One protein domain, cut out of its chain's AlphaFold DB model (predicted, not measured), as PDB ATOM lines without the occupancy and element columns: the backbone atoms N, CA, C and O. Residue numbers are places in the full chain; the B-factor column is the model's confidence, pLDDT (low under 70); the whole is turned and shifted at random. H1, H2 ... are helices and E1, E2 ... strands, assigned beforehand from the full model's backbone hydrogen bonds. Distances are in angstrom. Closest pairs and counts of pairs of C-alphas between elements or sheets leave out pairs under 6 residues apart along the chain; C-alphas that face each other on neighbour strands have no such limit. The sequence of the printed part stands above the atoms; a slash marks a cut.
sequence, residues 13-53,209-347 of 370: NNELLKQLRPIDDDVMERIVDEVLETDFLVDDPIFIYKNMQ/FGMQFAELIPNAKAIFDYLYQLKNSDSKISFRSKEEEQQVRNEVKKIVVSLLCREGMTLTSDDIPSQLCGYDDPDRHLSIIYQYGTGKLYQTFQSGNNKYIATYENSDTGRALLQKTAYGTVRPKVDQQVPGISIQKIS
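Overview. This is residues 13 to 53 and 209 to 347 of the 370 residues of an uncharacterized protein of Firmicutes bacterium (UniProt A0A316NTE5). Four crossed helices pack together in a cluster, with H4 in its middle and H2, H3 and H5 round it, and H4 also covers E1 and E2 on one face of a strongly twisted sheet of four strands. The short H6 stands beside the strands at the sheet's level, close to the last turn of H4, and the short H1 lies near H5. The printed part has 180 residues with six named helices and four named strands, along the chain H1 H2 H3 H4 H5 E1 E2 E3 H6 E4, and the class is mixed, helices and strands. The sheet's order is E1 E2 E3 E4, all antiparallel. The whole is compact, with a radius of gyration of the C-alphas of 16.1 A, and rounded, spanning 43 by 42 by 31 A.

Arrangement. Begin at H1, residues 13 to 19, which touches no helix but is near H5, residues 242 to 263. Next comes H2, residues 25 to 37; it touches H5 about perpendicular, at 83 degrees, the closest C-alphas being those of Val 32 and Val 252, 6.2 A apart. H3, residues 45 to 52, touches the hub H4, residues 209 to 228, with the C-alphas of Pro 45 and Ala 214 closest at 5.1 A; their tilt of 72 degrees is only just about perpendicular. H2 touches H4 with residues 34 to 36 alone, the C-alphas of Val 35 and Lys 221 closest at 5.4 A, at a steep tilt of 62 degrees, the same way. H5 touches H4 at a steep tilt of 46 degrees, opposite ways, and the C-alphas of Ala 220 and Val 256 are closest at 6.1 A. Go on to E1, residues 287 to 291, E2, residues 296 to 303, and E3, residues 306 to 312, a meander, each strand the antiparallel neighbour of the one before. In the hairpin E1 and E2, look for N 289 and O 298, 2.9 A apart; in the hairpin E2 and E3, for N 299 and O 310, 2.8 A apart. H4 is on the sheet at a height of 8.5 A, over E1 and E2, in two layers, a helix on one face of a sheet; its closest C-alpha pair with E1 is Ala 222 and Tyr 290, 5.1 A. H6, residues 316 to 324, is at the sheet's level and close to H4 but not clearly touching it, the C-alphas of Leu 227 and Arg 319 closest at 5.8 A. E4, residues 341 to 346, is an edge strand antiparallel to E3, with N 311 and O 342 2.8 A apart. Every O i to N i+4 pair is within hydrogen-bond range in H1, H2, H3, H5 and H6, and 13 of 16 are in H4.

Along the chain. Find C-alpha 13 at (271.530, 291.257, 480.141), where H1 begins. H2 is 18.2 A from first to last C-alpha. H4 runs 28.8 A from C-alpha 209 at (253.079, 294.117, 467.188), and H5 is the longest helix at 31.4 A. E2 measures 21.6 A and E3 19.3 A. E4 ends at C-alpha 346, at (278.372, 287.706, 452.529).

Size, cuts and confidence. The C-alphas of Ser 241 and Asn 305 are the two farthest apart, 48.6 A. Residues 54 to 208 are not printed, and C-alphas 53 and 209 are 11.3 A apart across the cut. The long links are H4 to H5, H5 to E1 and H6 to E4; in the second, residues 266 to 267 pair with residues 273 to 274, antiparallel. The mean pLDDT of the printed part is 84.6, and it is under 70 at residues 13 to 18, 41 to 43, 232 to 236, 276 to 279 and 347.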
ATOM      1  N   ASN A  13     272.713 292.046 480.514       48.56
ATOM      2  CA  ASN A  13     271.530 291.257 480.141       48.56
ATOM      3  C   ASN A  13     270.865 290.581 481.349       48.56
ATOM      4  O   ASN A  13     269.650 290.616 481.461       48.56
ATOM      5  N   ASN A  14     271.632 290.027 482.295       45.28
ATOM      6  CA  ASN A  14     271.047 289.409 483.493       45.28
ATOM      7  C   ASN A  14     270.433 290.434 484.457       45.28
ATOM      8  O   ASN A  14     269.534 290.076 485.208       45.28
ATOM      9  N   GLU A  15     270.911 291.680 484.469       53.44
ATOM     10  CA  GLU A  15     270.278 292.761 485.235       53.44
ATOM     11  C   GLU A  15     269.036 293.299 484.521       53.44
ATOM     12  O   GLU A  15     268.006 293.460 485.165       53.44
ATOM     13  N   LEU A  16     269.088 293.467 483.194       56.97
ATOM     14  CA  LEU A  16     267.936 293.849 482.375       56.97
ATOM     15  C   LEU A  16     266.799 292.827 482.509       56.97
ATOM     16  O   LEU A  16     265.673 293.216 482.790       56.97
ATOM     17  N   LEU A  17     267.100 291.526 482.388       58.66
ATOM     18  CA  LEU A  17     266.128 290.436 482.550       58.66
ATOM     19  C   LEU A  17     265.488 290.425 483.950       58.66
ATOM     20  O   LEU A  17     264.317 290.087 484.076       58.66
ATOM     21  N   LYS A  18     266.227 290.824 484.996       61.09
ATOM     22  CA  LYS A  18     265.701 290.969 486.368       61.09
ATOM     23  C   LYS A  18     264.837 292.216 486.562       61.09
ATOM     24  O   LYS A  18     264.071 292.268 487.515       61.09
ATOM     25  N   GLN A  19     264.997 293.217 485.702       75.62
ATOM     26  CA  GLN A  19     264.214 294.452 485.704       75.62
ATOM     27  C   GLN A  19     262.989 294.359 484.792       75.62
ATOM     28  O   GLN A  19     262.194 295.297 484.758       75.62
ATOM     29  N   LEU A  20     262.836 293.264 484.037       83.44
ATOM     30  CA  LEU A  20     261.659 293.064 483.208       83.44
ATOM     31  C   LEU A  20     260.424 292.887 484.074       83.44
ATOM     32  O   LEU A  20     260.427 292.189 485.090       83.44
ATOM     33  N   ARG A  21     259.339 293.484 483.604       87.62
ATOM     34  CA  ARG A  21     258.011 293.148 484.074       87.62
ATOM     35  C   ARG A  21     257.754 291.666 483.771       87.62
ATOM     36  O   ARG A  21     258.035 291.232 482.651       87.62
ATOM     37  N   PRO A  22     257.231 290.884 484.729       86.06
ATOM     38  CA  PRO A  22     256.889 289.497 484.463       86.06
ATOM     39  C   PRO A  22     255.791 289.422 483.396       86.06
ATOM     40  O   PRO A  22     254.817 290.180 483.435       86.06
ATOM     41  N   ILE A  23     255.977 288.516 482.437       89.44
ATOM     42  CA  ILE A  23     254.928 288.112 481.498       89.44
ATOM     43  C   ILE A  23     253.976 287.190 482.258       89.44
ATOM     44  O   ILE A  23     254.412 286.426 483.114       89.44
ATOM     45  N   ASP A  24     252.686 287.288 481.954       87.19
ATOM     46  CA  ASP A  24     251.668 286.397 482.507       87.19
ATOM     47  C   ASP A  24     252.020 284.924 482.242       87.19
ATOM     48  O   ASP A  24     252.260 284.547 481.090       87.19
ATOM     49  N   ASP A  25     252.076 284.113 483.302       87.50
ATOM     50  CA  ASP A  25     252.517 282.719 483.221       87.50
ATOM     51  C   ASP A  25     251.626 281.896 482.285       87.50
ATOM     52  O   ASP A  25     252.159 281.170 481.449       87.50
ATOM     53  N   ASP A  26     250.301 282.071 482.325       89.81
ATOM     54  CA  ASP A  26     249.376 281.312 481.472       89.81
ATOM     55  C   ASP A  26     249.588 281.643 479.989       89.81
ATOM     56  O   ASP A  26     249.523 280.774 479.115       89.81
ATOM     57  N   VAL A  27     249.881 282.912 479.685       91.50
ATOM     58  CA  VAL A  27     250.252 283.324 478.325       91.50
ATOM     59  C   VAL A  27     251.603 282.750 477.943       91.50
ATOM     60  O   VAL A  27     251.729 282.198 476.856       91.50
ATOM     61  N   MET A  28     252.602 282.850 478.817       93.38
ATOM     62  CA  MET A  28     253.933 282.322 478.543       93.38
ATOM     63  C   MET A  28     253.891 280.814 478.275       93.38
ATOM     64  O   MET A  28     254.545 280.355 477.343       93.38
ATOM     65  N   GLU A  29     253.104 280.045 479.029       93.38
ATOM     66  CA  GLU A  29     252.975 278.609 478.787       93.38
ATOM     67  C   GLU A  29     252.353 278.302 477.428       93.38
ATOM     68  O   GLU A  29     252.911 277.480 476.699       93.38
ATOM     69  N   ARG A  30     251.297 279.027 477.039       93.88
ATOM     70  CA  ARG A  30     250.687 278.908 475.706       93.88
ATOM     71  C   ARG A  30     251.641 279.310 474.581       93.88
ATOM     72  O   ARG A  30     251.600 278.718 473.511       93.88
ATOM     73  N   ILE A  31     252.504 280.304 474.806       94.62
ATOM     74  CA  ILE A  31     253.548 280.671 473.838       94.62
ATOM     75  C   ILE A  31     254.561 279.536 473.700       94.62
ATOM     76  O   ILE A  31     255.003 279.243 472.593       94.62
ATOM     77  N   VAL A  32     254.941 278.892 474.805       94.50
ATOM     78  CA  VAL A  32     255.835 277.732 474.737       94.50
ATOM     79  C   VAL A  32     255.168 276.577 473.992       94.50
ATOM     80  O   VAL A  32     255.843 275.968 473.169       94.50
ATOM     81  N   ASP A  33     253.881 276.303 474.225       93.44
ATOM     82  CA  ASP A  33     253.146 275.284 473.461       93.44
ATOM     83  C   ASP A  33     253.180 275.610 471.963       93.44
ATOM     84  O   ASP A  33     253.625 274.780 471.175       93.44
ATOM     85  N   GLU A  34     252.854 276.852 471.586       92.75
ATOM     86  CA  GLU A  34     252.922 277.314 470.195       92.75
ATOM     87  C   GLU A  34     254.320 277.081 469.596       92.75
ATOM     88  O   GLU A  34     254.449 276.516 468.513       92.75
ATOM     89  N   VAL A  35     255.391 277.448 470.313       93.12
ATOM     90  CA  VAL A  35     256.771 277.223 469.853       93.12
ATOM     91  C   VAL A  35     257.089 275.738 469.713       93.12
ATOM     92  O   VAL A  35     257.750 275.365 468.753       93.12
ATOM     93  N   LEU A  36     256.674 274.887 470.651       91.19
ATOM     94  CA  LEU A  36     256.981 273.455 470.618       91.19
ATOM     95  C   LEU A  36     256.222 272.722 469.504       91.19
ATOM     96  O   LEU A  36     256.776 271.786 468.921       91.19
ATOM     97  N   GLU A  37     254.996 273.156 469.215       88.44
ATOM     98  CA  GLU A  37     254.090 272.556 468.233       88.44
ATOM     99  C   GLU A  37     254.286 273.090 466.806       88.44
ATOM    100  O   GLU A  37     253.951 272.379 465.859       88.44
ATOM    101  N   THR A  38     254.865 274.287 466.645       86.19
ATOM    102  CA  THR A  38     255.134 274.905 465.334       86.19
ATOM    103  C   THR A  38     255.982 273.989 464.445       86.19
ATOM    104  O   THR A  38     257.126 273.663 464.769       86.19
ATOM    105  N   ASP A  39     255.477 273.657 463.259       79.31
ATOM    106  CA  ASP A  39     256.233 273.054 462.165       79.31
ATOM    107  C   ASP A  39     256.662 274.148 461.183       79.31
ATOM    108  O   ASP A  39     255.938 274.514 460.261       79.31
ATOM    109  N   PHE A  40     257.885 274.655 461.342       70.00
ATOM    110  CA  PHE A  40     258.424 275.751 460.525       70.00
ATOM    111  C   PHE A  40     258.445 275.478 458.997       70.00
ATOM    112  O   PHE A  40     258.649 276.415 458.220       70.00
ATOM    113  N   LEU A  41     258.284 274.225 458.534       65.50
ATOM    114  CA  LEU A  41     258.153 273.918 457.101       65.50
ATOM    115  C   LEU A  41     256.757 274.212 456.546       65.50
ATOM    116  O   LEU A  41     256.602 274.334 455.324       65.50
ATOM    117  N   VAL A  42     255.758 274.283 457.421       67.38
ATOM    118  CA  VAL A  42     254.339 274.450 457.093       67.38
ATOM    119  C   VAL A  42     253.814 275.785 457.620       67.38
ATOM    120  O   VAL A  42     253.064 276.466 456.918       67.38
ATOM    121  N   ASP A  43     254.258 276.185 458.807       69.81
ATOM    122  CA  ASP A  43     253.742 277.332 459.534       69.81
ATOM    123  C   ASP A  43     254.416 278.633 459.082       69.81
ATOM    124  O   ASP A  43     255.554 278.963 459.423       69.81
ATOM    125  N   ASP A  44     253.676 279.385 458.268       84.00
ATOM    126  CA  ASP A  44     254.000 280.752 457.860       84.00
ATOM    127  C   ASP A  44     253.675 281.720 459.020       84.00
ATOM    128  O   ASP A  44     252.578 281.621 459.583       84.00
ATOM    129  N   PRO A  45     254.540 282.699 459.362       87.06
ATOM    130  CA  PRO A  45     254.221 283.741 460.345       87.06
ATOM    131  C   PRO A  45     252.848 284.398 460.148       87.06
ATOM    132  O   PRO A  45     252.184 284.757 461.118       87.06
ATOM    133  N   ILE A  46     252.364 284.518 458.907       88.50
ATOM    134  CA  ILE A  46     251.024 285.048 458.618       88.50
ATOM    135  C   ILE A  46     249.920 284.127 459.159       88.50
ATOM    136  O   ILE A  46     248.884 284.616 459.616       88.50
ATOM    137  N   PHE A  47     250.105 282.808 459.083       88.94
ATOM    138  CA  PHE A  47     249.163 281.828 459.624       88.94
ATOM    139  C   PHE A  47     249.148 281.879 461.154       88.94
ATOM    140  O   PHE A  47     248.077 282.051 461.737       88.94
ATOM    141  N   ILE A  48     250.329 281.872 461.780       90.38
ATOM    142  CA  ILE A  48     250.491 282.022 463.235       90.38
ATOM    143  C   ILE A  48     249.808 283.320 463.699       90.38
ATOM    144  O   ILE A  48     248.962 283.307 464.595       90.38
ATOM    145  N   TYR A  49     250.085 284.445 463.027       89.94
ATOM    146  CA  TYR A  49     249.445 285.735 463.300       89.94
ATOM    147  C   TYR A  49     247.916 285.646 463.279       89.94
ATOM    148  O   TYR A  49     247.260 286.118 464.207       89.94
ATOM    149  N   LYS A  50     247.335 285.043 462.234       87.56
ATOM    150  CA  LYS A  50     245.878 284.910 462.107       87.56
ATOM    151  C   LYS A  50     245.282 284.076 463.237       87.56
ATOM    152  O   LYS A  50     244.280 284.505 463.801       87.56
ATOM    153  N   ASN A  51     245.909 282.956 463.592       88.06
ATOM    154  CA  ASN A  51     245.433 282.081 464.665       88.06
ATOM    155  C   ASN A  51     245.447 282.801 466.020       88.06
ATOM    156  O   ASN A  51     244.452 282.795 466.738       88.06
ATOM    157  N   MET A  52     246.530 283.514 466.339       89.12
ATOM    158  CA  MET A  52     246.647 284.264 467.598       89.12
ATOM    159  C   MET A  52     245.712 285.473 467.695       89.12
ATOM    160  O   MET A  52     245.478 285.984 468.797       89.12
ATOM    161  N   GLN A  53     245.248 285.986 466.553       87.19
ATOM    162  CA  GLN A  53     244.285 287.079 466.497       87.19
ATOM    163  C   GLN A  53     242.840 286.588 466.388       87.19
ATOM    164  O   GLN A  53     241.939 287.417 466.401       87.19
ATOM    165  N   PHE A 209     252.606 294.866 466.012       89.12
ATOM    166  CA  PHE A 209     253.079 294.117 467.188       89.12
ATOM    167  C   PHE A 209     252.752 292.631 467.066       89.12
ATOM    168  O   PHE A 209     253.608 291.787 467.299       89.12
ATOM    169  N   GLY A 210     251.523 292.301 466.654       90.56
ATOM    170  CA  GLY A 210     251.114 290.907 466.507       90.56
ATOM    171  C   GLY A 210     251.875 290.184 465.393       90.56
ATOM    172  O   GLY A 210     252.189 289.011 465.551       90.56
ATOM    173  N   MET A 211     252.213 290.869 464.293       89.69
ATOM    174  CA  MET A 211     253.008 290.257 463.217       89.69
ATOM    175  C   MET A 211     254.450 290.019 463.666       89.69
ATOM    176  O   MET A 211     254.974 288.931 463.481       89.69
ATOM    177  N   GLN A 212     255.060 291.006 464.325       90.06
ATOM    178  CA  GLN A 212     256.412 290.875 464.864       90.06
ATOM    179  C   GLN A 212     256.496 289.756 465.912       90.06
ATOM    180  O   GLN A 212     257.468 289.009 465.954       90.06
ATOM    181  N   PHE A 213     255.440 289.588 466.717       93.06
ATOM    182  CA  PHE A 213     255.310 288.449 467.618       93.06
ATOM    183  C   PHE A 213     255.239 287.121 466.846       93.06
ATOM    184  O   PHE A 213     255.916 286.164 467.203       93.06
ATOM    185  N   ALA A 214     254.451 287.054 465.771       92.56
ATOM    186  CA  ALA A 214     254.308 285.844 464.963       92.56
ATOM    187  C   ALA A 214     255.609 285.433 464.253       92.56
ATOM    188  O   ALA A 214     255.917 284.250 464.174       92.56
ATOM    189  N   GLU A 215     256.402 286.398 463.784       89.88
ATOM    190  CA  GLU A 215     257.718 286.156 463.170       89.88
ATOM    191  C   GLU A 215     258.752 285.612 464.171       89.88
ATOM    192  O   GLU A 215     259.700 284.922 463.788       89.88
ATOM    193  N   LEU A 216     258.562 285.879 465.466       92.00
ATOM    194  CA  LEU A 216     259.434 285.390 466.530       92.00
ATOM    195  C   LEU A 216     259.257 283.891 466.792       92.00
ATOM    196  O   LEU A 216     260.234 283.226 467.138       92.00
ATOM    197  N   ILE A 217     258.048 283.348 466.611       93.88
ATOM    198  CA  ILE A 217     257.731 281.950 466.935       93.88
ATOM    199  C   ILE A 217     258.588 280.961 466.117       93.88
ATOM    200  O   ILE A 217     259.280 280.146 466.735       93.88
ATOM    201  N   PRO A 218     258.695 281.063 464.773       91.38
ATOM    202  CA  PRO A 218     259.586 280.194 464.002       91.38
ATOM    203  C   PRO A 218     261.069 280.357 464.358       91.38
ATOM    204  O   PRO A 218     261.819 279.382 464.349       91.38
ATOM    205  N   ASN A 219     261.507 281.571 464.711       91.75
ATOM    206  CA  ASN A 219     262.878 281.809 465.169       91.75
ATOM    207  C   ASN A 219     263.155 281.091 466.501       91.75
ATOM    208  O   ASN A 219     264.211 280.472 466.665       91.75
ATOM    209  N   ALA A 220     262.205 281.138 467.442       94.00
ATOM    210  CA  ALA A 220     262.291 280.416 468.706       94.00
ATOM    211  C   ALA A 220     262.324 278.897 468.477       94.00
ATOM    212  O   ALA A 220     263.181 278.219 469.051       94.00
ATOM    213  N   LYS A 221     261.466 278.388 467.580       92.69
ATOM    214  CA  LYS A 221     261.443 276.980 467.159       92.69
ATOM    215  C   LYS A 221     262.787 276.545 466.570       92.69
ATOM    216  O   LYS A 221     263.371 275.579 467.042       92.69
ATOM    217  N   ALA A 222     263.356 277.312 465.640       91.75
ATOM    218  CA  ALA A 222     264.651 276.996 465.034       91.75
ATOM    219  C   ALA A 222     265.800 276.932 466.059       91.75
ATOM    220  O   ALA A 222     266.647 276.037 465.993       91.75
ATOM    221  N   ILE A 223     265.840 277.863 467.023       94.12
ATOM    222  CA  ILE A 223     266.824 277.818 468.116       94.12
ATOM    223  C   ILE A 223     266.615 276.566 468.965       94.12
ATOM    224  O   ILE A 223     267.578 275.869 469.287       94.12
ATOM    225  N   PHE A 224     265.368 276.294 469.335       93.69
ATOM    226  CA  PHE A 224     265.003 275.136 470.129       93.69
ATOM    227  C   PHE A 224     265.428 273.825 469.449       93.69
ATOM    228  O   PHE A 224     266.162 273.032 470.040       93.69
ATOM    229  N   ASP A 225     265.077 273.641 468.180       91.62
ATOM    230  CA  ASP A 225     265.415 272.442 467.413       91.62
ATOM    231  C   ASP A 225     266.924 272.238 467.297       91.62
ATOM    232  O   ASP A 225     267.413 271.112 467.396       91.62
ATOM    233  N   TYR A 226     267.682 273.328 467.161       93.62
ATOM    234  CA  TYR A 226     269.137 273.280 467.190       93.62
ATOM    235  C   TYR A 226     269.689 272.871 468.562       93.62
ATOM    236  O   TYR A 226     270.603 272.047 468.637       93.62
ATOM    237  N   LEU A 227     269.159 273.410 469.664       93.50
ATOM    238  CA  LEU A 227     269.636 273.059 471.006       93.50
ATOM    239  C   LEU A 227     269.382 271.584 471.339       93.50
ATOM    240  O   LEU A 227     270.252 270.944 471.930       93.50
ATOM    241  N   TYR A 228     268.245 271.041 470.902       90.81
ATOM    242  CA  TYR A 228     267.834 269.660 471.173       90.81
ATOM    243  C   TYR A 228     268.125 268.682 470.029       90.81
ATOM    244  O   TYR A 228     267.827 267.495 470.146       90.81
ATOM    245  N   GLN A 229     268.767 269.152 468.956       88.75
ATOM    246  CA  GLN A 229     269.199 268.338 467.815       88.75
ATOM    247  C   GLN A 229     268.049 267.581 467.141       88.75
ATOM    248  O   GLN A 229     268.205 266.432 466.716       88.75
ATOM    249  N   LEU A 230     266.893 268.237 467.024       86.44
ATOM    250  CA  LEU A 230     265.738 267.643 466.366       86.44
ATOM    251  C   LEU A 230     265.981 267.513 464.865       86.44
ATOM    252  O   LEU A 230     266.666 268.328 464.236       86.44
ATOM    253  N   LYS A 231     265.418 266.451 464.294       75.25
ATOM    254  CA  LYS A 231     265.446 266.165 462.862       75.25
ATOM    255  C   LYS A 231     264.084 266.462 462.260       75.25
ATOM    256  O   LYS A 231     263.068 266.398 462.934       75.25
ATOM    257  N   ASN A 232     264.064 266.698 460.953       67.19
ATOM    258  CA  ASN A 232     262.834 266.996 460.221       67.19
ATOM    259  C   ASN A 232     261.795 265.848 460.278       67.19
ATOM    260  O   ASN A 232     260.614 266.054 460.040       67.19
ATOM    261  N   SER A 233     262.231 264.619 460.572       60.31
ATOM    262  CA  SER A 233     261.353 263.459 460.773       60.31
ATOM    263  C   SER A 233     260.738 263.380 462.174       60.31
ATOM    264  O   SER A 233     259.773 262.643 462.362       60.31
ATOM    265  N   ASP A 234     261.290 264.120 463.137       62.16
ATOM    266  CA  ASP A 234     261.001 264.003 464.565       62.16
ATOM    267  C   ASP A 234     260.308 265.292 465.031       62.16
ATOM    268  O   ASP A 234     260.846 266.061 465.825       62.16
ATOM    269  N   SER A 235     259.114 265.566 464.496       54.38
ATOM    270  CA  SER A 235     258.363 266.791 464.824       54.38
ATOM    271  C   SER A 235     257.788 266.796 466.243       54.38
ATOM    272  O   SER A 235     257.373 267.842 466.731       54.38
ATOM    273  N   LYS A 236     257.778 265.645 466.929       65.38
ATOM    274  CA  LYS A 236     257.277 265.507 468.299       65.38
ATOM    275  C   LYS A 236     258.408 265.179 469.255       65.38
ATOM    276  O   LYS A 236     258.997 264.100 469.187       65.38
ATOM    277  N   ILE A 237     258.662 266.089 470.187       72.06
ATOM    278  CA  ILE A 237     259.493 265.785 471.345       72.06
ATOM    279  C   ILE A 237     258.732 264.861 472.290       72.06
ATOM    280  O   ILE A 237     257.537 265.020 472.525       72.06
ATOM    281  N   SER A 238     259.452 263.884 472.827       77.19
ATOM    282  CA  SER A 238     258.983 263.061 473.932       77.19
ATOM    283  C   SER A 238     259.874 263.321 475.134       77.19
ATOM    284  O   SER A 238     261.099 263.349 475.016       77.19
ATOM    285  N   PHE A 239     259.247 263.531 476.286       84.88
ATOM    286  CA  PHE A 239     259.944 263.721 477.549       84.88
ATOM    287  C   PHE A 239     259.982 262.394 478.302       84.88
ATOM    288  O   PHE A 239     258.995 261.657 478.343       84.88
ATOM    289  N   ARG A 240     261.120 262.075 478.913       85.19
ATOM    290  CA  ARG A 240     261.297 260.858 479.719       85.19
ATOM    291  C   ARG A 240     260.712 261.020 481.121       85.19
ATOM    292  O   ARG A 240     260.506 260.028 481.811       85.19
ATOM    293  N   SER A 241     260.487 262.261 481.553       91.94
ATOM    294  CA  SER A 241     259.956 262.622 482.869       91.94
ATOM    295  C   SER A 241     259.322 264.015 482.848       91.94
ATOM    296  O   SER A 241     259.605 264.813 481.951       91.94
ATOM    297  N   LYS A 242     258.514 264.330 483.867       91.62
ATOM    298  CA  LYS A 242     257.952 265.678 484.056       91.62
ATOM    299  C   LYS A 242     259.032 266.706 484.388       91.62
ATOM    300  O   LYS A 242     258.922 267.871 484.024       91.62
ATOM    301  N   GLU A 243     260.086 266.284 485.078       94.62
ATOM    302  CA  GLU A 243     261.215 267.141 485.424       94.62
ATOM    303  C   GLU A 243     261.978 267.579 484.168       94.62
ATOM    304  O   GLU A 243     262.325 268.752 484.041       94.62
ATOM    305  N   GLU A 244     262.203 266.658 483.226       92.12
ATOM    306  CA  GLU A 244     262.802 266.969 481.923       92.12
ATOM    307  C   GLU A 244     261.905 267.903 481.109       92.12
ATOM    308  O   GLU A 244     262.383 268.916 480.601       92.12
ATOM    309  N   GLU A 245     260.604 267.612 481.041       93.38
ATOM    310  CA  GLU A 245     259.622 268.479 480.389       93.38
ATOM    311  C   GLU A 245     259.687 269.908 480.941       93.38
ATOM    312  O   GLU A 245     259.853 270.864 480.183       93.38
ATOM    313  N   GLN A 246     259.666 270.070 482.266       92.88
ATOM    314  CA  GLN A 246     259.731 271.389 482.886       92.88
ATOM    315  C   GLN A 246     261.055 272.112 482.599       92.88
ATOM    316  O   GLN A 246     261.065 273.329 482.399       92.88
ATOM    317  N   GLN A 247     262.182 271.393 482.569       90.88
ATOM    318  CA  GLN A 247     263.480 271.973 482.211       90.88
ATOM    319  C   GLN A 247     263.488 272.484 480.772       90.88
ATOM    320  O   GLN A 247     263.928 273.609 480.529       90.88
ATOM    321  N   VAL A 248     262.964 271.686 479.840       92.56
ATOM    322  CA  VAL A 248     262.843 272.055 478.428       92.56
ATOM    323  C   VAL A 248     261.949 273.276 478.266       92.56
ATOM    324  O   VAL A 248     262.348 274.268 477.658       92.56
ATOM    325  N   ARG A 249     260.768 273.244 478.880       93.69
ATOM    326  CA  ARG A 249     259.813 274.350 478.862       93.69
ATOM    327  C   ARG A 249     260.425 275.639 479.411       93.69
ATOM    328  O   ARG A 249     260.327 276.685 478.775       93.69
ATOM    329  N   ASN A 250     261.147 275.567 480.530       88.88
ATOM    330  CA  ASN A 250     261.874 276.712 481.086       88.88
ATOM    331  C   ASN A 250     262.964 277.245 480.146       88.88
ATOM    332  O   ASN A 250     263.238 278.445 480.149       88.88
ATOM    333  N   GLU A 251     263.597 276.384 479.354       89.56
ATOM    334  CA  GLU A 251     264.571 276.807 478.351       89.56
ATOM    335  C   GLU A 251     263.890 277.546 477.188       89.56
ATOM    336  O   GLU A 251     264.353 278.620 476.803       89.56
ATOM    337  N   VAL A 252     262.741 277.057 476.705       94.06
ATOM    338  CA  VAL A 252     261.945 277.752 475.675       94.06
ATOM    339  C   VAL A 252     261.490 279.129 476.151       94.06
ATOM    340  O   VAL A 252     261.634 280.103 475.411       94.06
ATOM    341  N   LYS A 253     261.054 279.261 477.411       92.50
ATOM    342  CA  LYS A 253     260.726 280.573 478.001       92.50
ATOM    343  C   LYS A 253     261.890 281.560 477.883       92.50
ATOM    344  O   LYS A 253     261.688 282.712 477.509       92.50
ATOM    345  N   LYS A 254     263.125 281.123 478.157       90.44
ATOM    346  CA  LYS A 254     264.311 281.991 478.043       90.44
ATOM    347  C   LYS A 254     264.609 282.379 476.595       90.44
ATOM    348  O   LYS A 254     264.986 283.529 476.363       90.44
ATOM    349  N   ILE A 255     264.432 281.459 475.642       92.69
ATOM    350  CA  ILE A 255     264.566 281.745 474.202       92.69
ATOM    351  C   ILE A 255     263.575 282.845 473.808       92.69
ATOM    352  O   ILE A 255     263.985 283.890 473.303       92.69
ATOM    353  N   VAL A 256     262.290 282.637 474.111       92.75
ATOM    354  CA  VAL A 256     261.195 283.563 473.789       92.75
ATOM    355  C   VAL A 256     261.446 284.942 474.391       92.75
ATOM    356  O   VAL A 256     261.433 285.933 473.667       92.75
ATOM    357  N   VAL A 257     261.745 285.021 475.692       89.69
ATOM    358  CA  VAL A 257     262.022 286.299 476.366       89.69
ATOM    359  C   VAL A 257     263.224 287.008 475.739       89.69
ATOM    360  O   VAL A 257     263.167 288.213 475.507       89.69
ATOM    361  N   SER A 258     264.293 286.277 475.406       86.88
ATOM    362  CA  SER A 258     265.484 286.876 474.789       86.88
ATOM    363  C   SER A 258     265.167 287.489 473.422       86.88
ATOM    364  O   SER A 258     265.616 288.599 473.122       86.88
ATOM    365  N   LEU A 259     264.365 286.797 472.606       89.69
ATOM    366  CA  LEU A 259     263.916 287.309 471.315       89.69
ATOM    367  C   LEU A 259     262.985 288.520 471.491       89.69
ATOM    368  O   LEU A 259     263.212 289.548 470.859       89.69
ATOM    369  N   LEU A 260     262.012 288.461 472.409       89.88
ATOM    370  CA  LEU A 260     261.097 289.577 472.684       89.88
ATOM    371  C   LEU A 260     261.855 290.832 473.133       89.88
ATOM    372  O   LEU A 260     261.541 291.938 472.690       89.88
ATOM    373  N   CYS A 261     262.879 290.671 473.978       85.62
ATOM    374  CA  CYS A 261     263.756 291.767 474.381       85.62
ATOM    375  C   CYS A 261     264.531 292.344 473.203       85.62
ATOM    376  O   CYS A 261     264.731 293.549 473.133       85.62
ATOM    377  N   ARG A 262     264.999 291.527 472.259       84.12
ATOM    378  CA  ARG A 262     265.678 292.070 471.079       84.12
ATOM    379  C   ARG A 262     264.728 292.881 470.202       84.12
ATOM    380  O   ARG A 262     265.088 293.961 469.746       84.12
ATOM    381  N   GLU A 263     263.507 292.391 470.042       84.44
ATOM    382  CA  GLU A 263     262.473 293.026 469.229       84.44
ATOM    383  C   GLU A 263     261.873 294.293 469.875       84.44
ATOM    384  O   GLU A 263     261.139 295.032 469.212       84.44
ATOM    385  N   GLY A 264     262.204 294.590 471.138       84.56
ATOM    386  CA  GLY A 264     261.659 295.727 471.889       84.56
ATOM    387  C   GLY A 264     260.221 295.505 472.362       84.56
ATOM    388  O   GLY A 264     259.470 296.455 472.555       84.56
ATOM    389  N   MET A 265     259.820 294.242 472.522       90.50
ATOM    390  CA  MET A 265     258.452 293.829 472.858       90.50
ATOM    391  C   MET A 265     258.251 293.579 474.360       90.50
ATOM    392  O   MET A 265     257.158 293.219 474.797       90.50
ATOM    393  N   THR A 266     259.299 293.773 475.164       89.06
ATOM    394  CA  THR A 266     259.256 293.632 476.625       89.06
ATOM    395  C   THR A 266     259.164 294.969 477.347       89.06
ATOM    396  O   THR A 266     259.641 295.981 476.839       89.06
ATOM    397  N   LEU A 267     258.592 294.965 478.552       87.88
ATOM    398  CA  LEU A 267     258.548 296.124 479.448       87.88
ATOM    399  C   LEU A 267     259.461 295.903 480.656       87.88
ATOM    400  O   LEU A 267     259.619 294.771 481.112       87.88
ATOM    401  N   THR A 268     260.037 296.973 481.197       85.12
ATOM    402  CA  THR A 268     260.604 296.975 482.552       85.12
ATOM    403  C   THR A 268     259.494 297.053 483.604       85.12
ATOM    404  O   THR A 268     258.337 297.313 483.275       85.12
ATOM    405  N   SER A 269     259.839 296.877 484.882       82.31
ATOM    406  CA  SER A 269     258.925 297.061 486.021       82.31
ATOM    407  C   SER A 269     258.243 298.434 486.060       82.31
ATOM    408  O   SER A 269     257.157 298.552 486.619       82.31
ATOM    409  N   ASP A 270     258.858 299.445 485.443       81.62
ATOM    410  CA  ASP A 270     258.351 300.819 485.360       81.62
ATOM    411  C   ASP A 270     257.592 301.089 484.044       81.62
ATOM    412  O   ASP A 270     257.460 302.238 483.625       81.62
ATOM    413  N   ASP A 271     257.137 300.035 483.354       81.94
ATOM    414  CA  ASP A 271     256.442 300.095 482.059       81.94
ATOM    415  C   ASP A 271     257.244 300.802 480.946       81.94
ATOM    416  O   ASP A 271     256.680 301.352 479.996       81.94
ATOM    417  N   ILE A 272     258.578 300.776 481.026       81.62
ATOM    418  CA  ILE A 272     259.452 301.332 479.987       81.62
ATOM    419  C   ILE A 272     259.762 300.225 478.971       81.62
ATOM    420  O   ILE A 272     260.145 299.130 479.387       81.62
ATOM    421  N   PRO A 273     259.655 300.476 477.652       80.25
ATOM    422  CA  PRO A 273     260.109 299.524 476.645       80.25
ATOM    423  C   PRO A 273     261.565 299.111 476.890       80.25
ATOM    424  O   PRO A 273     262.463 299.952 476.966       80.25
ATOM    425  N   SER A 274     261.793 297.809 477.022       77.19
ATOM    426  CA  SER A 274     263.114 297.215 477.180       77.19
ATOM    427  C   SER A 274     263.542 296.606 475.854       77.19
ATOM    428  O   SER A 274     262.815 295.781 475.290       77.19
ATOM    429  N   GLN A 275     264.710 297.026 475.359       74.75
ATOM    430  CA  GLN A 275     265.267 296.543 474.101       74.75
ATOM    431  C   GLN A 275     266.773 296.273 474.181       74.75
ATOM    432  O   GLN A 275     267.513 297.030 474.812       74.75
ATOM    433  N   LEU A 276     267.238 295.211 473.514       69.75
ATOM    434  CA  LEU A 276     268.674 294.893 473.412       69.75
ATOM    435  C   LEU A 276     269.394 295.693 472.314       69.75
ATOM    436  O   LEU A 276     270.615 295.843 472.373       69.75
ATOM    437  N   CYS A 277     268.661 296.201 471.322       67.44
ATOM    438  CA  CYS A 277     269.183 297.025 470.231       67.44
ATOM    439  C   CYS A 277     268.242 298.194 469.914       67.44
ATOM    440  O   CYS A 277     267.072 298.170 470.287       67.44
ATOM    441  N   GLY A 278     268.769 299.234 469.260       66.44
ATOM    442  CA  GLY A 278     267.994 300.407 468.846       66.44
ATOM    443  C   GLY A 278     266.987 300.100 467.733       66.44
ATOM    444  O   GLY A 278     267.105 299.098 467.031       66.44
ATOM    445  N   TYR A 279     266.005 300.986 467.548       67.38
ATOM    446  CA  TYR A 279     265.012 300.873 466.468       67.38
ATOM    447  C   TYR A 279     265.602 301.101 465.070       67.38
ATOM    448  O   TYR A 279     265.037 300.638 464.085       67.38
ATOM    449  N   ASP A 280     266.718 301.820 464.996       72.12
ATOM    450  CA  ASP A 280     267.501 302.112 463.795       72.12
ATOM    451  C   ASP A 280     268.507 301.005 463.449       72.12
ATOM    452  O   ASP A 280     269.211 301.093 462.443       72.12
ATOM    453  N   ASP A 281     268.580 299.955 464.268       74.88
ATOM    454  CA  ASP A 281     269.483 298.845 464.030       74.88
ATOM    455  C   ASP A 281     269.002 297.993 462.833       74.88
ATOM    456  O   ASP A 281     267.925 297.391 462.905       74.88
ATOM    457  N   PRO A 282     269.794 297.873 461.746       72.38
ATOM    458  CA  PRO A 282     269.395 297.139 460.543       72.38
ATOM    459  C   PRO A 282     269.174 295.637 460.768       72.38
ATOM    460  O   PRO A 282     268.502 295.007 459.955       72.38
ATOM    461  N   ASP A 283     269.699 295.062 461.857       73.94
ATOM    462  CA  ASP A 283     269.442 293.660 462.216       73.94
ATOM    463  C   ASP A 283     268.560 293.517 463.453       73.94
ATOM    464  O   ASP A 283     268.635 292.484 464.124       73.94
ATOM    465  N   ARG A 284     267.766 294.538 463.806       73.88
ATOM    466  CA  ARG A 284     266.790 294.433 464.901       73.88
ATOM    467  C   ARG A 284     266.036 293.104 464.814       73.88
ATOM    468  O   ARG A 284     266.083 292.324 465.763       73.88
ATOM    469  N   HIS A 285     265.496 292.826 463.630       78.88
ATOM    470  CA  HIS A 285     264.836 291.573 463.296       78.88
ATOM    471  C   HIS A 285     265.856 290.478 462.980       78.88
ATOM    472  O   HIS A 285     266.625 290.575 462.018       78.88
ATOM    473  N   LEU A 286     265.861 289.417 463.788       76.75
ATOM    474  CA  LEU A 286     266.731 288.271 463.540       76.75
ATOM    475  C   LEU A 286     266.198 287.398 462.409       76.75
ATOM    476  O   LEU A 286     265.037 287.003 462.394       76.75
ATOM    477  N   SER A 287     267.100 287.014 461.509       81.94
ATOM    478  CA  SER A 287     266.873 285.916 460.576       81.94
ATOM    479  C   SER A 287     267.672 284.713 461.051       81.94
ATOM    480  O   SER A 287     268.908 284.738 461.010       81.94
ATOM    481  N   ILE A 288     266.958 283.696 461.537       87.25
ATOM    482  CA  ILE A 288     267.526 282.452 462.049       87.25
ATOM    483  C   ILE A 288     267.044 281.298 461.178       87.25
ATOM    484  O   ILE A 288     265.862 281.185 460.869       87.25
ATOM    485  N   ILE A 289     267.970 280.432 460.774       88.75
ATOM    486  CA  ILE A 289     267.660 279.245 459.979       88.75
ATOM    487  C   ILE A 289     268.344 278.049 460.623       88.75
ATOM    488  O   ILE A 289     269.569 278.014 460.727       88.75
ATOM    489  N   TYR A 290     267.564 277.047 461.015       90.50
ATOM    490  CA  TYR A 290     268.097 275.754 461.427       90.50
ATOM    491  C   TYR A 290     268.081 274.779 460.250       90.50
ATOM    492  O   TYR A 290     267.038 274.496 459.661       90.50
ATOM    493  N   GLN A 291     269.254 274.267 459.877       89.94
ATOM    494  CA  GLN A 291     269.388 273.313 458.785       89.94
ATOM    495  C   GLN A 291     269.437 271.885 459.331       89.94
ATOM    496  O   GLN A 291     270.501 271.345 459.621       89.94
ATOM    497  N   TYR A 292     268.279 271.235 459.377       86.88
ATOM    498  CA  TYR A 292     268.096 269.870 459.885       86.88
ATOM    499  C   TYR A 292     269.045 268.821 459.293       86.88
ATOM    500  O   TYR A 292     269.460 267.902 459.990       86.88
ATOM    501  N   GLY A 293     269.402 268.947 458.009       86.25
ATOM    502  CA  GLY A 293     270.305 267.998 457.349       86.25
ATOM    503  C   GLY A 293     271.742 268.041 457.879       86.25
ATOM    504  O   GLY A 293     272.426 267.023 457.862       86.25
ATOM    505  N   THR A 294     272.200 269.202 458.356       90.31
ATOM    506  CA  THR A 294     273.561 269.397 458.887       90.31
ATOM    507  C   THR A 294     273.580 269.569 460.409       90.31
ATOM    508  O   THR A 294     274.632 269.428 461.031       90.31
ATOM    509  N   GLY A 295     272.431 269.873 461.019       90.56
ATOM    510  CA  GLY A 295     272.305 270.223 462.432       90.56
ATOM    511  C   GLY A 295     272.923 271.580 462.782       90.56
ATOM    512  O   GLY A 295     273.227 271.823 463.948       90.56
ATOM    513  N   LYS A 296     273.158 272.452 461.790       94.31
ATOM    514  CA  LYS A 296     273.754 273.784 461.982       94.31
ATOM    515  C   LYS A 296     272.684 274.868 462.058       94.31
ATOM    516  O   LYS A 296     271.660 274.781 461.380       94.31
ATOM    517  N   LEU A 297     272.954 275.907 462.846       94.25
ATOM    518  CA  LEU A 297     272.103 277.094 462.955       94.25
ATOM    519  C   LEU A 297     272.798 278.290 462.310       94.25
ATOM    520  O   LEU A 297     273.952 278.585 462.614       94.25
ATOM    521  N   TYR A 298     272.083 278.997 461.449       92.62
ATOM    522  CA  TYR A 298     272.575 280.153 460.719       92.62
ATOM    523  C   TYR A 298     271.867 281.408 461.199       92.62
ATOM    524  O   TYR A 298     270.649 281.418 461.357       92.62
ATOM    525  N   GLN A 299     272.632 282.476 461.377       89.81
ATOM    526  CA  GLN A 299     272.125 283.792 461.724       89.81
ATOM    527  C   GLN A 299     272.799 284.837 460.844       89.81
ATOM    528  O   GLN A 299     274.027 284.903 460.781       89.81
ATOM    529  N   THR A 300     272.013 285.686 460.184       88.06
ATOM    530  CA  THR A 300     272.580 286.812 459.430       88.06
ATOM    531  C   THR A 300     272.633 288.070 460.278       88.06
ATOM    532  O   THR A 300     271.689 288.340 461.017       88.06
ATOM    533  N   PHE A 301     273.701 288.852 460.141       86.19
ATOM    534  CA  PHE A 301     273.828 290.148 460.806       86.19
ATOM    535  C   PHE A 301     274.725 291.108 460.015       86.19
ATOM    536  O   PHE A 301     275.548 290.690 459.198       86.19
ATOM    537  N   GLN A 302     274.592 292.397 460.276       84.56
ATOM    538  CA  GLN A 302     275.367 293.488 459.725       84.56
ATOM    539  C   GLN A 302     276.389 293.984 460.755       84.56
ATOM    540  O   GLN A 302     276.114 294.165 461.947       84.56
ATOM    541  N   SER A 303     277.609 294.211 460.267       83.75
ATOM    542  CA  SER A 303     278.701 294.822 461.023       83.75
ATOM    543  C   SER A 303     279.418 295.828 460.126       83.75
ATOM    544  O   SER A 303     280.037 295.466 459.120       83.75
ATOM    545  N   GLY A 304     279.293 297.112 460.467       83.94
ATOM    546  CA  GLY A 304     279.657 298.210 459.571       83.94
ATOM    547  C   GLY A 304     278.839 298.164 458.275       83.94
ATOM    548  O   GLY A 304     277.624 297.976 458.299       83.94
ATOM    549  N   ASN A 305     279.515 298.285 457.134       83.75
ATOM    550  CA  ASN A 305     278.878 298.264 455.808       83.75
ATOM    551  C   ASN A 305     278.740 296.853 455.211       83.75
ATOM    552  O   ASN A 305     278.358 296.706 454.053       83.75
ATOM    553  N   ASN A 306     279.100 295.811 455.962       85.38
ATOM    554  CA  ASN A 306     279.148 294.440 455.464       85.38
ATOM    555  C   ASN A 306     278.092 293.575 456.154       85.38
ATOM    556  O   ASN A 306     277.845 293.721 457.353       85.38
ATOM    557  N   LYS A 307     277.532 292.622 455.405       87.94
ATOM    558  CA  LYS A 307     276.653 291.577 455.936       87.94
ATOM    559  C   LYS A 307     277.446 290.288 456.161       87.94
ATOM    560  O   LYS A 307     278.341 289.966 455.384       87.94
ATOM    561  N   TYR A 308     277.111 289.557 457.214       88.62
ATOM    562  CA  TYR A 308     277.773 288.332 457.645       88.62
ATOM    563  C   TYR A 308     276.749 287.231 457.931       88.62
ATOM    564  O   TYR A 308     275.590 287.510 458.245       88.62
ATOM    565  N   ILE A 309     277.203 285.982 457.844       91.31
ATOM    566  CA  ILE A 309     276.512 284.797 458.356       91.31
ATOM    567  C   ILE A 309     277.349 284.242 459.498       91.31
ATOM    568  O   ILE A 309     278.508 283.871 459.308       91.31
ATOM    569  N   ALA A 310     276.745 284.183 460.675       90.88
ATOM    570  CA  ALA A 310     277.191 283.367 461.785       90.88
ATOM    571  C   ALA A 310     276.603 281.961 461.629       90.88
ATOM    572  O   ALA A 310     275.389 281.811 461.525       90.88
ATOM    573  N   THR A 311     277.456 280.943 461.623       94.44
ATOM    574  CA  THR A 311     277.067 279.533 461.596       94.44
ATOM    575  C   THR A 311     277.473 278.901 462.916       94.44
ATOM    576  O   THR A 311     278.662 278.733 463.184       94.44
ATOM    577  N   TYR A 312     276.497 278.561 463.750       94.19
ATOM    578  CA  TYR A 312     276.730 277.767 464.947       94.19
ATOM    579  C   TYR A 312     276.848 276.296 464.540       94.19
ATOM    580  O   TYR A 312     275.959 275.725 463.899       94.19
ATOM    581  N   GLU A 313     277.995 275.708 464.865       94.88
ATOM    582  CA  GLU A 313     278.357 274.358 464.450       94.88
ATOM    583  C   GLU A 313     277.601 273.314 465.272       94.88
ATOM    584  O   GLU A 313     277.458 273.478 466.483       94.88
ATOM    585  N   ASN A 314     277.214 272.196 464.645       94.38
ATOM    586  CA  ASN A 314     276.613 271.061 465.344       94.38
ATOM    587  C   ASN A 314     277.612 270.418 466.326       94.38
ATOM    588  O   ASN A 314     278.323 269.467 466.005       94.38
ATOM    589  N   SER A 315     277.696 270.983 467.523       94.50
ATOM    590  CA  SER A 315     278.649 270.624 468.564       94.50
ATOM    591  C   SER A 315     278.154 271.139 469.912       94.50
ATOM    592  O   SER A 315     277.434 272.139 469.976       94.50
ATOM    593  N   ASP A 316     278.583 270.503 471.006       94.62
ATOM    594  CA  ASP A 316     278.250 270.974 472.359       94.62
ATOM    595  C   ASP A 316     278.762 272.396 472.596       94.62
ATOM    596  O   ASP A 316     278.071 273.228 473.182       94.62
ATOM    597  N   THR A 317     279.944 272.710 472.061       92.00
ATOM    598  CA  THR A 317     280.530 274.051 472.116       92.00
ATOM    599  C   THR A 317     279.656 275.086 471.408       92.00
ATOM    600  O   THR A 317     279.434 276.163 471.956       92.00
ATOM    601  N   GLY A 318     279.125 274.765 470.223       91.31
ATOM    602  CA  GLY A 318     278.230 275.650 469.476       91.31
ATOM    603  C   GLY A 318     276.907 275.898 470.202       91.31
ATOM    604  O   GLY A 318     276.451 277.041 470.274       91.31
ATOM    605  N   ARG A 319     276.300 274.859 470.788       94.06
ATOM    606  CA  ARG A 319     275.065 274.978 471.590       94.06
ATOM    607  C   ARG A 319     275.282 275.797 472.860       94.06
ATOM    608  O   ARG A 319     274.545 276.749 473.112       94.06
ATOM    609  N   ALA A 320     276.343 275.498 473.608       89.12
ATOM    610  CA  ALA A 320     276.700 276.243 474.810       89.12
ATOM    611  C   ALA A 320     277.015 277.715 474.502       89.12
ATOM    612  O   ALA A 320     276.707 278.597 475.304       89.12
ATOM    613  N   LEU A 321     277.630 278.000 473.348       88.12
ATOM    614  CA  LEU A 321     277.870 279.367 472.904       88.12
ATOM    615  C   LEU A 321     276.559 280.092 472.593       88.12
ATOM    616  O   LEU A 321     276.389 281.212 473.065       88.12
ATOM    617  N   LEU A 322     275.636 279.458 471.864       88.88
ATOM    618  CA  LEU A 322     274.332 280.045 471.553       88.88
ATOM    619  C   LEU A 322     273.563 280.408 472.833       88.88
ATOM    620  O   LEU A 322     273.064 281.521 472.955       88.88
ATOM    621  N   GLN A 323     273.531 279.519 473.828       87.69
ATOM    622  CA  GLN A 323     272.913 279.815 475.128       87.69
ATOM    623  C   GLN A 323     273.607 280.989 475.837       87.69
ATOM    624  O   GLN A 323     272.947 281.886 476.362       87.69
ATOM    625  N   LYS A 324     274.948 281.035 475.817       83.56
ATOM    626  CA  LYS A 324     275.725 282.142 476.406       83.56
ATOM    627  C   LYS A 324     275.473 283.476 475.707       83.56
ATOM    628  O   LYS A 324     275.501 284.501 476.378       83.56
ATOM    629  N   THR A 325     275.198 283.480 474.403       78.12
ATOM    630  CA  THR A 325     274.930 284.693 473.609       78.12
ATOM    631  C   THR A 325     273.467 285.146 473.683       78.12
ATOM    632  O   THR A 325     272.992 285.850 472.790       78.12
ATOM    633  N   ALA A 326     272.746 284.744 474.741       80.75
ATOM    634  CA  ALA A 326     271.306 284.944 474.889       80.75
ATOM    635  C   ALA A 326     270.547 284.443 473.649       80.75
ATOM    636  O   ALA A 326     269.759 285.162 473.036       80.75
ATOM    637  N   TYR A 327     270.840 283.207 473.252       86.12
ATOM    638  CA  TYR A 327     270.217 282.524 472.121       86.12
ATOM    639  C   TYR A 327     270.454 283.216 470.774       86.12
ATOM    640  O   TYR A 327     269.565 283.304 469.933       86.12
ATOM    641  N   GLY A 328     271.663 283.752 470.575       74.88
ATOM    642  CA  GLY A 328     272.037 284.466 469.350       74.88
ATOM    643  C   GLY A 328     271.478 285.888 469.264       74.88
ATOM    644  O   GLY A 328     271.745 286.600 468.298       74.88
ATOM    645  N   THR A 329     270.761 286.365 470.284       76.44
ATOM    646  CA  THR A 329     270.251 287.746 470.303       76.44
ATOM    647  C   THR A 329     271.341 288.785 470.488       76.44
ATOM    648  O   THR A 329     271.090 289.969 470.277       76.44
ATOM    649  N   VAL A 330     272.563 288.373 470.821       74.38
ATOM    650  CA  VAL A 330     273.723 289.255 470.801       74.38
ATOM    651  C   VAL A 330     274.688 288.847 469.697       74.38
ATOM    652  O   VAL A 330     275.033 287.676 469.541       74.38
ATOM    653  N   ARG A 331     275.150 289.848 468.939       75.50
ATOM    654  CA  ARG A 331     276.012 289.633 467.778       75.50
ATOM    655  C   ARG A 331     277.374 289.078 468.174       75.50
ATOM    656  O   ARG A 331     277.991 289.591 469.115       75.50
ATOM    657  N   PRO A 332     277.893 288.104 467.417       77.00
ATOM    658  CA  PRO A 332     279.282 287.722 467.539       77.00
ATOM    659  C   PRO A 332     280.184 288.795 466.912       77.00
ATOM    660  O   PRO A 332     279.794 289.507 465.985       77.00
ATOM    661  N   LYS A 333     281.413 288.912 467.417       78.50
ATOM    662  CA  LYS A 333     282.431 289.795 466.836       78.50
ATOM    663  C   LYS A 333     283.040 289.148 465.594       78.50
ATOM    664  O   LYS A 333     283.454 287.996 465.651       78.50
ATOM    665  N   VAL A 334     283.103 289.893 464.492       80.81
ATOM    666  CA  VAL A 334     283.526 289.374 463.175       80.81
ATOM    667  C   VAL A 334     285.018 289.046 463.081       80.81
ATOM    668  O   VAL A 334     285.418 288.253 462.238       80.81
ATOM    669  N   ASP A 335     285.837 289.664 463.926       77.31
ATOM    670  CA  ASP A 335     287.299 289.581 463.944       77.31
ATOM    671  C   ASP A 335     287.838 288.590 464.986       77.31
ATOM    672  O   ASP A 335     289.043 288.354 465.061       77.31
ATOM    673  N   GLN A 336     286.955 287.975 465.775       77.38
ATOM    674  CA  GLN A 336     287.333 287.056 466.837       77.38
ATOM    675  C   GLN A 336     286.971 285.617 466.468       77.38
ATOM    676  O   GLN A 336     285.802 285.283 466.285       77.38
ATOM    677  N   GLN A 337     287.970 284.732 466.433       79.44
ATOM    678  CA  GLN A 337     287.704 283.297 466.379       79.44
ATOM    679  C   GLN A 337     287.163 282.828 467.730       79.44
ATOM    680  O   GLN A 337     287.821 282.965 468.764       79.44
ATOM    681  N   VAL A 338     285.958 282.267 467.712       85.50
ATOM    682  CA  VAL A 338     285.301 281.697 468.888       85.50
ATOM    683  C   VAL A 338     284.959 280.238 468.572       85.50
ATOM    684  O   VAL A 338     284.306 279.978 467.564       85.50
ATOM    685  N   PRO A 339     285.388 279.265 469.393       87.06
ATOM    686  CA  PRO A 339     285.031 277.866 469.188       87.06
ATOM    687  C   PRO A 339     283.511 277.655 469.116       87.06
ATOM    688  O   PRO A 339     282.766 278.234 469.903       87.06
ATOM    689  N   GLY A 340     283.062 276.792 468.201       87.88
ATOM    690  CA  GLY A 340     281.643 276.446 468.033       87.88
ATOM    691  C   GLY A 340     280.841 277.382 467.119       87.88
ATOM    692  O   GLY A 340     279.666 277.110 466.880       87.88
ATOM    693  N   ILE A 341     281.455 278.441 466.581       92.12
ATOM    694  CA  ILE A 341     280.848 279.326 465.583       92.12
ATOM    695  C   ILE A 341     281.847 279.646 464.470       92.12
ATOM    696  O   ILE A 341     283.029 279.882 464.721       92.12
ATOM    697  N   SER A 342     281.369 279.689 463.233       92.00
ATOM    698  CA  SER A 342     282.108 280.232 462.097       92.00
ATOM    699  C   SER A 342     281.396 281.475 461.562       92.00
ATOM    700  O   SER A 342     280.169 281.534 461.517       92.00
ATOM    701  N   ILE A 343     282.159 282.508 461.201       91.38
ATOM    702  CA  ILE A 343     281.616 283.774 460.694       91.38
ATOM    703  C   ILE A 343     282.161 283.996 459.295       91.38
ATOM    704  O   ILE A 343     283.372 283.988 459.079       91.38
ATOM    705  N   GLN A 344     281.258 284.201 458.346       91.25
ATOM    706  CA  GLN A 344     281.598 284.412 456.946       91.25
ATOM    707  C   GLN A 344     280.964 285.707 456.459       91.25
ATOM    708  O   GLN A 344     279.795 285.981 456.724       91.25
ATOM    709  N   LYS A 345     281.745 286.525 455.751       90.06
ATOM    710  CA  LYS A 345     281.233 287.721 455.082       90.06
ATOM    711  C   LYS A 345     280.403 287.297 453.869       90.06
ATOM    712  O   LYS A 345     280.866 286.491 453.070       90.06
ATOM    713  N   ILE A 346     279.214 287.870 453.718       85.88
ATOM    714  CA  ILE A 346     278.372 287.706 452.529       85.88
ATOM    715  C   ILE A 346     278.807 288.747 451.501       85.88
ATOM    716  O   ILE A 346     278.830 289.943 451.813       85.88
ATOM    717  N   SER A 347     279.135 288.323 450.279       69.19
ATOM    718  CA  SER A 347     279.256 289.262 449.163       69.19
ATOM    719  C   SER A 347     277.857 289.651 448.687       69.19
ATOM    720  O   SER A 347     276.998 288.789 448.502       69.19
TER     721      SER A 347